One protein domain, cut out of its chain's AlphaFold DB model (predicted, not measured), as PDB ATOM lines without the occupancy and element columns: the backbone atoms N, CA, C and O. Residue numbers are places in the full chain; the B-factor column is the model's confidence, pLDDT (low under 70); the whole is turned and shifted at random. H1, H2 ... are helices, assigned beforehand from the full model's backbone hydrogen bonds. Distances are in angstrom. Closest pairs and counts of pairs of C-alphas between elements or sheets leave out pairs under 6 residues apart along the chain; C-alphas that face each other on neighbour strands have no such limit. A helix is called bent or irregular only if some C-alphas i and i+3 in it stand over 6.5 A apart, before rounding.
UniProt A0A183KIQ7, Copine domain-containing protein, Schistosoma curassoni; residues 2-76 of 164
ATOM      1  N   ASP A   2      97.561 134.098 108.702       61.28
ATOM      2  CA  ASP A   2      97.651 133.160 107.582       61.28
ATOM      3  C   ASP A   2      99.102 132.747 107.415       61.28
ATOM      4  O   ASP A   2      99.907 133.416 106.773       61.28
ATOM      5  N   ASN A   3      99.430 131.653 108.096       71.94
ATOM      6  CA  ASN A   3     100.643 130.901 107.859       71.94
ATOM      7  C   ASN A   3     100.561 130.289 106.443       71.94
ATOM      8  O   ASN A   3      99.698 129.438 106.225       71.94
ATOM      9  N   PRO A   4     101.421 130.684 105.486       79.38
ATOM     10  CA  PRO A   4     101.381 130.151 104.125       79.38
ATOM     11  C   PRO A   4     102.029 128.760 104.005       79.38
ATOM     12  O   PRO A   4     102.028 128.177 102.921       79.38
ATOM     13  N   TYR A   5     102.623 128.236 105.082       84.88
ATOM     14  CA  TYR A   5     103.339 126.964 105.060       84.88
ATOM     15  C   TYR A   5     102.391 125.772 105.211       84.88
ATOM     16  O   TYR A   5     101.527 125.741 106.086       84.88
ATOM     17  N   CYS A   6     102.603 124.763 104.367       87.38
ATOM     18  CA  CYS A   6     101.913 123.478 104.416       87.38
ATOM     19  C   CYS A   6     102.862 122.379 104.908       87.38
ATOM     20  O   CYS A   6     104.063 122.420 104.635       87.38
ATOM     21  N   GLU A   7     102.323 121.365 105.584       89.62
ATOM     22  CA  GLU A   7     103.092 120.187 105.987       89.62
ATOM     23  C   GLU A   7     103.234 119.207 104.811       89.62
ATOM     24  O   GLU A   7     102.294 118.506 104.423       89.62
ATOM     25  N   GLY A   8     104.428 119.189 104.214       89.75
ATOM     26  CA  GLY A   8     104.760 118.317 103.090       89.75
ATOM     27  C   GLY A   8     103.862 118.504 101.859       89.75
ATOM     28  O   GLY A   8     103.091 119.458 101.731       89.75
ATOM     29  N   ILE A   9     103.960 117.555 100.924       89.31
ATOM     30  CA  ILE A   9     103.177 117.593  99.681       89.31
ATOM     31  C   ILE A   9     101.682 117.354  99.927       89.31
ATOM     32  O   ILE A   9     100.845 117.933  99.244       89.31
ATOM     33  N   GLN A  10     101.332 116.544 100.931       90.75
ATOM     34  CA  GLN A  10      99.935 116.242 101.257       90.75
ATOM     35  C   GLN A  10      99.194 117.485 101.756       90.75
ATOM     36  O   GLN A  10      98.091 117.767 101.285       90.75
ATOM     37  N   GLY A  11      99.820 118.279 102.634       92.19
ATOM     38  CA  GLY A  11      99.265 119.559 103.068       92.19
ATOM     39  C   GLY A  11      99.088 120.532 101.900       92.19
ATOM     40  O   GLY A  11      98.043 121.168 101.786       92.19
ATOM     41  N   ALA A  12     100.064 120.586 100.987       89.38
ATOM     42  CA  ALA A  12      99.981 121.435  99.799       89.38
ATOM     43  C   ALA A  12      98.813 121.030  98.877       89.38
ATOM     44  O   ALA A  12      98.038 121.887  98.449       89.38
ATOM     45  N   MET A  13      98.632 119.729  98.624       91.25
ATOM     46  CA  MET A  13      97.517 119.212  97.819       91.25
ATOM     47  C   MET A  13      96.160 119.483  98.478       91.25
ATOM     48  O   MET A  13      95.212 119.886  97.799       91.25
ATOM     49  N   ALA A  14      96.062 119.315  99.800       88.25
ATOM     50  CA  ALA A  14      94.845 119.608 100.551       88.25
ATOM     51  C   ALA A  14      94.479 121.103 100.494       88.25
ATOM     52  O   ALA A  14      93.322 121.447 100.228       88.25
ATOM     53  N   ALA A  15      95.462 121.992 100.675       89.44
ATOM     54  CA  ALA A  15      95.279 123.440 100.571       89.44
ATOM     55  C   ALA A  15      94.873 123.873  99.150       89.44
ATOM     56  O   ALA A  15      93.978 124.710  98.987       89.44
ATOM     57  N   TYR A  16      95.461 123.256  98.121       89.19
ATOM     58  CA  TYR A  16      95.095 123.485  96.723       89.19
ATOM     59  C   TYR A  16      93.645 123.062  96.435       89.19
ATOM     60  O   TYR A  16      92.850 123.865  95.943       89.19
ATOM     61  N   ALA A  17      93.256 121.845  96.829       88.69
ATOM     62  CA  ALA A  17      91.892 121.337  96.653       88.69
ATOM     63  C   ALA A  17      90.842 122.144  97.440       88.69
ATOM     64  O   ALA A  17      89.678 122.242  97.039       88.69
ATOM     65  N   HIS A  18      91.225 122.720  98.582       89.00
ATOM     66  CA  HIS A  18      90.376 123.656  99.312       89.00
ATOM     67  C   HIS A  18      90.207 124.977  98.550       89.00
ATOM     68  O   HIS A  18      89.076 125.402  98.321       89.00
ATOM     69  N   SER A  19      91.309 125.572  98.090       85.62
ATOM     70  CA  SER A  19      91.314 126.864  97.390       85.62
ATOM     71  C   SER A  19      90.524 126.836  96.081       85.62
ATOM     72  O   SER A  19      89.808 127.787  95.785       85.62
ATOM     73  N   LEU A  20      90.565 125.725  95.333       84.19
ATOM     74  CA  LEU A  20      89.761 125.546  94.112       84.19
ATOM     75  C   LEU A  20      88.247 125.665  94.348       84.19
ATOM     76  O   LEU A  20      87.506 125.997  93.426       84.19
ATOM     77  N   ARG A  21      87.775 125.365  95.563       83.25
ATOM     78  CA  ARG A  21      86.346 125.399  95.910       83.25
ATOM     79  C   ARG A  21      85.898 126.749  96.459       83.25
ATOM     80  O   ARG A  21      84.708 127.046  96.422       83.25
ATOM     81  N   THR A  22      86.825 127.538  96.997       81.38
ATOM     82  CA  THR A  22      86.522 128.774  97.731       81.38
ATOM     83  C   THR A  22      86.933 130.032  96.979       81.38
ATOM     84  O   THR A  22      86.313 131.081  97.162       81.38
ATOM     85  N   VAL A  23      87.943 129.947  96.114       80.19
ATOM     86  CA  VAL A  23      88.485 131.091  95.385       80.19
ATOM     87  C   VAL A  23      87.884 131.151  93.991       80.19
ATOM     88  O   VAL A  23      87.951 130.209  93.205       80.19
ATOM     89  N   LYS A  24      87.317 132.307  93.662       68.12
ATOM     90  CA  LYS A  24      86.856 132.606  92.314       68.12
ATOM     91  C   LYS A  24      88.029 133.188  91.531       68.12
ATOM     92  O   LYS A  24      88.480 134.292  91.831       68.12
ATOM     93  N   PHE A  25      88.544 132.436  90.562       67.69
ATOM     94  CA  PHE A  25      89.659 132.889  89.734       67.69
ATOM     95  C   PHE A  25      89.229 134.090  88.892       67.69
ATOM     96  O   PHE A  25      88.389 133.976  87.998       67.69
ATOM     97  N   HIS A  26      89.794 135.253  89.199       65.81
ATOM     98  CA  HIS A  26      89.578 136.474  88.444       65.81
ATOM     99  C   HIS A  26      90.883 137.238  88.284       65.81
ATOM    100  O   HIS A  26      91.676 137.347  89.216       65.81
ATOM    101  N   GLY A  27      91.019 137.849  87.113       70.56
ATOM    102  CA  GLY A  27      92.008 138.879  86.860       70.56
ATOM    103  C   GLY A  27      93.253 138.414  86.106       70.56
ATOM    104  O   GLY A  27      93.395 137.239  85.774       70.56
ATOM    105  N   PRO A  28      94.124 139.385  85.787       77.00
ATOM    106  CA  PRO A  28      95.349 139.166  85.034       77.00
ATOM    107  C   PRO A  28      96.332 138.260  85.783       77.00
ATOM    108  O   PRO A  28      96.460 138.322  87.007       77.00
ATOM    109  N   THR A  29      97.079 137.461  85.031       83.38
ATOM    110  CA  THR A  29      98.121 136.570  85.547       83.38
ATOM    111  C   THR A  29      99.350 137.386  85.962       83.38
ATOM    112  O   THR A  29     100.228 137.647  85.136       83.38
ATOM    113  N   ASN A  30      99.395 137.828  87.224       88.31
ATOM    114  CA  ASN A  30     100.464 138.676  87.765       88.31
ATOM    115  C   ASN A  30     101.430 137.884  88.665       88.31
ATOM    116  O   ASN A  30     101.028 137.417  89.733       88.31
ATOM    117  N   PHE A  31     102.704 137.764  88.282       90.50
ATOM    118  CA  PHE A  31     103.702 136.983  89.033       90.50
ATOM    119  C   PHE A  31     104.669 137.823  89.867       90.50
ATOM    120  O   PHE A  31     105.260 137.303  90.819       90.50
ATOM    121  N   ALA A  32     104.821 139.117  89.586       89.62
ATOM    122  CA  ALA A  32     105.742 139.961  90.342       89.62
ATOM    123  C   ALA A  32     105.480 139.947  91.865       89.62
ATOM    124  O   ALA A  32     106.455 139.882  92.622       89.62
ATOM    125  N   PRO A  33     104.220 139.955  92.358       90.56
ATOM    126  CA  PRO A  33     103.959 139.920  93.795       90.56
ATOM    127  C   PRO A  33     104.483 138.649  94.472       90.56
ATOM    128  O   PRO A  33     105.164 138.748  95.491       90.56
ATOM    129  N   ILE A  34     104.225 137.461  93.903       89.44
ATOM    130  CA  ILE A  34     104.631 136.196  94.534       89.44
ATOM    131  C   ILE A  34     106.152 136.018  94.520       89.44
ATOM    132  O   ILE A  34     106.729 135.597  95.524       89.44
ATOM    133  N   ILE A  35     106.816 136.431  93.436       90.50
ATOM    134  CA  ILE A  35     108.281 136.395  93.330       90.50
ATOM    135  C   ILE A  35     108.911 137.285  94.404       90.50
ATOM    136  O   ILE A  35     109.821 136.848  95.106       90.50
ATOM    137  N   ASN A  36     108.408 138.509  94.587       90.00
ATOM    138  CA  ASN A  36     108.926 139.424  95.607       90.00
ATOM    139  C   ASN A  36     108.701 138.908  97.040       90.00
ATOM    140  O   ASN A  36     109.575 139.072  97.894       90.00
ATOM    141  N   THR A  37     107.566 138.257  97.308       88.88
ATOM    142  CA  THR A  37     107.290 137.643  98.617       88.88
ATOM    143  C   THR A  37     108.286 136.527  98.925       88.88
ATOM    144  O   THR A  37     108.934 136.558  99.972       88.88
ATOM    145  N   VAL A  38     108.477 135.584  97.998       86.12
ATOM    146  CA  VAL A  38     109.436 134.479  98.173       86.12
ATOM    147  C   VAL A  38     110.871 135.000  98.246       86.12
ATOM    148  O   VAL A  38     111.653 134.516  99.061       86.12
ATOM    149  N   ALA A  39     111.202 136.049  97.488       85.56
ATOM    150  CA  ALA A  39     112.481 136.744  97.589       85.56
ATOM    151  C   ALA A  39     112.767 137.270  98.993       85.56
ATOM    152  O   ALA A  39     113.878 137.123  99.500       85.56
ATOM    153  N   SER A  40     111.770 137.889  99.621       83.38
ATOM    154  CA  SER A  40     111.889 138.400 100.984       83.38
ATOM    155  C   SER A  40     112.122 137.274 101.992       83.38
ATOM    156  O   SER A  40     112.985 137.403 102.857       83.38
ATOM    157  N   ILE A  41     111.402 136.156 101.851       82.62
ATOM    158  CA  ILE A  41     111.545 134.979 102.720       82.62
ATOM    159  C   ILE A  41     112.938 134.357 102.548       82.62
ATOM    160  O   ILE A  41     113.652 134.177 103.529       82.62
ATOM    161  N   ALA A  42     113.368 134.110 101.309       82.06
ATOM    162  CA  ALA A  42     114.656 133.481 101.016       82.06
ATOM    163  C   ALA A  42     115.857 134.317 101.496       82.06
ATOM    164  O   ALA A  42     116.871 133.764 101.913       82.06
ATOM    165  N   ARG A  43     115.751 135.654 101.491       77.12
ATOM    166  CA  ARG A  43     116.812 136.545 101.997       77.12
ATOM    167  C   ARG A  43     117.019 136.466 103.510       77.12
ATOM    168  O   ARG A  43     118.076 136.885 103.974       77.12
ATOM    169  N   GLN A  44     116.040 135.977 104.273       75.69
ATOM    170  CA  GLN A  44     116.176 135.825 105.726       75.69
ATOM    171  C   GLN A  44     117.139 134.682 106.086       75.69
ATOM    172  O   GLN A  44     117.782 134.727 107.133       75.69
ATOM    173  N   SER A  45     117.311 133.706 105.192       67.81
ATOM    174  CA  SER A  45     118.266 132.603 105.329       67.81
ATOM    175  C   SER A  45     119.655 133.023 104.823       67.81
ATOM    176  O   SER A  45     120.069 132.704 103.711       67.81
ATOM    177  N   VAL A  46     120.367 133.813 105.633       57.78
ATOM    178  CA  VAL A  46     121.667 134.425 105.275       57.78
ATOM    179  C   VAL A  46     122.838 133.435 105.343       57.78
ATOM    180  O   VAL A  46     123.887 133.678 104.747       57.78
ATOM    181  N   ASP A  47     122.665 132.324 106.052       71.38
ATOM    182  CA  ASP A  47     123.687 131.299 106.287       71.38
ATOM    183  C   ASP A  47     123.911 130.359 105.088       71.38
ATOM    184  O   ASP A  47     124.858 129.576 105.094       71.38
ATOM    185  N   GLY A  48     123.062 130.437 104.057       65.50
ATOM    186  CA  GLY A  48     123.143 129.576 102.877       65.50
ATOM    187  C   GLY A  48     122.767 128.116 103.145       65.50
ATOM    188  O   GLY A  48     122.992 127.271 102.281       65.50
ATOM    189  N   SER A  49     122.186 127.804 104.310       73.25
ATOM    190  CA  SER A  49     121.761 126.439 104.657       73.25
ATOM    191  C   SER A  49     120.447 126.027 103.984       73.25
ATOM    192  O   SER A  49     120.080 124.854 104.005       73.25
ATOM    193  N   GLN A  50     119.737 126.986 103.383       69.38
ATOM    194  CA  GLN A  50     118.427 126.796 102.772       69.38
ATOM    195  C   GLN A  50     118.439 127.264 101.315       69.38
ATOM    196  O   GLN A  50     118.765 128.413 101.019       69.38
ATOM    197  N   TYR A  51     118.025 126.382 100.408       78.06
ATOM    198  CA  TYR A  51     117.766 126.708  99.008       78.06
ATOM    199  C   TYR A  51     116.266 126.588  98.741       78.06
ATOM    200  O   TYR A  51     115.667 125.548  99.004       78.06
ATOM    201  N   SER A  52     115.649 127.661  98.245       78.62
ATOM    202  CA  SER A  52     114.204 127.723  97.996       78.62
ATOM    203  C   SER A  52     113.903 127.663  96.502       78.62
ATOM    204  O   SER A  52     114.432 128.461  95.731       78.62
ATOM    205  N   ILE A  53     113.009 126.753  96.107       82.62
ATOM    206  CA  ILE A  53     112.512 126.622  94.732       82.62
ATOM    207  C   ILE A  53     111.090 127.179  94.672       82.62
ATOM    208  O   ILE A  53     110.215 126.741  95.416       82.62
ATOM    209  N   LEU A  54     110.852 128.122  93.760       86.19
ATOM    210  CA  LEU A  54     109.518 128.630  93.449       86.19
ATOM    211  C   LEU A  54     108.997 127.954  92.176       86.19
ATOM    212  O   LEU A  54     109.472 128.244  91.081       86.19
ATOM    213  N   LEU A  55     108.006 127.072  92.327       88.31
ATOM    214  CA  LEU A  55     107.264 126.476  91.216       88.31
ATOM    215  C   LEU A  55     105.971 127.268  90.978       88.31
ATOM    216  O   LEU A  55     105.144 127.383  91.880       88.31
ATOM    217  N   ILE A  56     105.788 127.786  89.763       88.00
ATOM    218  CA  ILE A  56     104.565 128.479  89.336       88.00
ATOM    219  C   ILE A  56     103.903 127.646  88.237       88.00
ATOM    220  O   ILE A  56     104.529 127.365  87.217       88.00
ATOM    221  N   LEU A  57     102.640 127.263  88.443       85.06
ATOM    222  CA  LEU A  57     101.810 126.565  87.459       85.06
ATOM    223  C   LEU A  57     100.775 127.550  86.899       85.06
ATOM    224  O   LEU A  57     100.049 128.176  87.668       85.06
ATOM    225  N   THR A  58     100.726 127.706  85.576       83.62
ATOM    226  CA  THR A  58      99.832 128.644  84.876       83.62
ATOM    227  C   THR A  58      99.373 128.052  83.547       83.62
ATOM    228  O   THR A  58     100.116 127.291  82.928       83.62
ATOM    229  N   ASP A  59      98.171 128.406  83.102       80.31
ATOM    230  CA  ASP A  59      97.563 127.981  81.835       80.31
ATOM    231  C   ASP A  59      97.676 129.041  80.719       80.31
ATOM    232  O   ASP A  59      97.356 128.758  79.565       80.31
ATOM    233  N   GLY A  60      98.150 130.255  81.035       73.75
ATOM    234  CA  GLY A  60      98.135 131.380  80.097       73.75
ATOM    235  C   GLY A  60      99.231 132.438  80.271       73.75
ATOM    236  O   GLY A  60     100.182 132.291  81.042       73.75
ATOM    237  N   ILE A  61      99.083 133.519  79.491       79.06
ATOM    238  CA  ILE A  61     100.048 134.617  79.318       79.06
ATOM    239  C   ILE A  61     100.181 135.459  80.595       79.06
ATOM    240  O   ILE A  61      99.192 135.899  81.179       79.06
ATOM    241  N   ILE A  62     101.427 135.764  80.967       83.44
ATOM    242  CA  ILE A  62     101.775 136.673  82.067       83.44
ATOM    243  C   ILE A  62     101.364 138.101  81.703       83.44
ATOM    244  O   ILE A  62     101.856 138.676  80.730       83.44
ATOM    245  N   SER A  63     100.497 138.690  82.516       86.69
ATOM    246  CA  SER A  63      99.966 140.037  82.304       86.69
ATOM    247  C   SER A  63     100.908 141.143  82.799       86.69
ATOM    248  O   SER A  63     100.890 142.248  82.261       86.69
ATOM    249  N   ASP A  64     101.777 140.852  83.772       89.56
ATOM    250  CA  ASP A  64     102.751 141.787  84.354       89.56
ATOM    251  C   ASP A  64     104.207 141.460  83.974       89.56
ATOM    252  O   ASP A  64     105.130 141.589  84.783       89.56
ATOM    253  N   LEU A  65     104.443 141.029  82.730       84.31
ATOM    254  CA  LEU A  65     105.763 140.578  82.278       84.31
ATOM    255  C   LEU A  65     106.915 141.568  82.589       84.31
ATOM    256  O   LEU A  65     107.964 141.107  83.053       84.31
ATOM    257  N   PRO A  66     106.786 142.901  82.395       88.12
ATOM    258  CA  PRO A  66     107.850 143.843  82.763       88.12
ATOM    259  C   PRO A  66     108.208 143.813  84.258       88.12
ATOM    260  O   PRO A  66     109.390 143.811  84.613       88.12
ATOM    261  N   GLN A  67     107.206 143.751  85.133       89.00
ATOM    262  CA  GLN A  67     107.355 143.713  86.586       89.00
ATOM    263  C   GLN A  67     107.909 142.362  87.039       89.00
ATOM    264  O   GLN A  67     108.809 142.317  87.875       89.00
ATOM    265  N   THR A  68     107.436 141.273  86.433       87.56
ATOM    266  CA  THR A  68     107.933 139.915  86.668       87.56
ATOM    267  C   THR A  68     109.421 139.814  86.335       87.56
ATOM    268  O   THR A  68     110.203 139.317  87.145       87.56
ATOM    269  N   LYS A  69     109.861 140.387  85.205       83.00
ATOM    270  CA  LYS A  69     111.291 140.467  84.862       83.00
ATOM    271  C   LYS A  69     112.095 141.222  85.919       83.00
ATOM    272  O   LYS A  69     113.157 140.753  86.318       83.00
ATOM    273  N   ALA A  70     111.604 142.374  86.374       82.56
ATOM    274  CA  ALA A  70     112.277 143.145  87.416       82.56
ATOM    275  C   ALA A  70     112.353 142.376  88.748       82.56
ATOM    276  O   ALA A  70     113.392 142.399  89.405       82.56
ATOM    277  N   ALA A  71     111.293 141.654  89.121       85.69
ATOM    278  CA  ALA A  71     111.249 140.845  90.336       85.69
ATOM    279  C   ALA A  71     112.274 139.697  90.303       85.69
ATOM    280  O   ALA A  71     113.013 139.524  91.268       85.69
ATOM    281  N   ILE A  72     112.393 138.980  89.179       83.38
ATOM    282  CA  ILE A  72     113.401 137.915  88.991       83.38
ATOM    283  C   ILE A  72     114.816 138.483  89.111       83.38
ATOM    284  O   ILE A  72     115.658 137.958  89.835       83.38
ATOM    285  N   VAL A  73     115.064 139.595  88.425       80.56
ATOM    286  CA  VAL A  73     116.353 140.290  88.447       80.56
ATOM    287  C   VAL A  73     116.721 140.730  89.869       80.56
ATOM    288  O   VAL A  73     117.869 140.599  90.273       80.56
ATOM    289  N   ASN A  74     115.754 141.196  90.658       75.56
ATOM    290  CA  ASN A  74     115.984 141.590  92.048       75.56
ATOM    291  C   ASN A  74     116.068 140.398  93.021       75.56
ATOM    292  O   ASN A  74     116.646 140.541  94.102       75.56
ATOM    293  N   PHE A  75     115.463 139.252  92.694       74.56
ATOM    294  CA  PHE A  75     115.502 138.038  93.516       74.56
ATOM    295  C   PHE A  75     116.919 137.474  93.621       74.56
ATOM    296  O   PHE A  75     117.340 137.103  94.716       74.56
ATOM    297  N   VAL A  76     117.672 137.483  92.517       66.94
ATOM    298  CA  VAL A  76     119.064 137.026  92.503       66.94
ATOM    299  C   VAL A  76     119.902 137.926  93.420       66.94
ATOM    300  O   VAL A  76     119.975 139.136  93.184       66.94
TER     301      VAL A  76
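Overview. This is residues 2 to 76 of the 164 residues of the protein "Copine domain-containing protein" of Schistosoma curassoni (UniProt A0A183KIQ7). Two helices, H2 and H3, lie side by side and run the same way, and the long unnamed stretch of residues 45 to 64 folds back from the end of H2 to the start of H3. The first helix, H1, is set off from this pair as an arm, and its residues 16 to 22, with residues 23 to 26 after them, stick out. The printed part has 75 residues with three named helices, in the order H1, H2, H3, and no named strand; the class is all helix. The whole is loose, with a radius of gyration of the C-alphas of 14.2 A, and its C-alphas span 39 by 33 by 20 A.

Arrangement. Begin at Asp 2 and go on to residues 8 to 22, which are H1; this helix touches no other helix. A short link of 9 residues takes you to H2, residues 32 to 44, and H1 and H2 are apart. Past the long link of 20 residues you reach H3, residues 65 to 75, and H1 and H3 are apart too. H2 and H3 touch, with 12 pairs of C-alphas within 8 A. Look for their closest C-alphas at Ala 32 and Thr 68, which are 4.3 A apart. The lines of H2 and H3 stand at a shallow tilt of 3 degrees, the same way, and their centres are 11.2 A apart. Among the backbones, each O i to N i+4 pair of H3 is within hydrogen-bond range, while H1 has 10 of 11 and H2 has 8 of 9.

Along the chain. Find C-alpha 8 at (104.760, 118.317, 103.090); from there H1 runs for 21.7 A to C-alpha 22 at (86.522, 128.774, 97.731). H2 begins at C-alpha 32, at (105.742, 139.961, 90.342), and measures 19.0 A from first to last C-alpha. H3 begins at Leu 65 and runs for 15.1 A to C-alpha 75 at (115.502, 138.038, 93.516). No helix is bent or irregular.

Size, cuts and confidence. The two C-alphas farthest apart are those of Lys 24 and Asp 47, at 39.4 A, and each belongs to a stretch that stands free, residues 16 to 26 and residues 44 to 49. Without these stretches the body has 58 residues and spans 34 by 28 by 19 A. From Asp 2 to Val 76 the C-alphas are 26.5 A apart, and the printed part has no cut. The link from H2 to H3 is long, and the C-alphas of its residues 45 to 64 lie 6 to 22 A from the mean of the C-alphas. The mean pLDDT of the printed part is 82.0; look for values under 70 at residues 2, 24 to 26, 45 to 46, 48, 50 and 76.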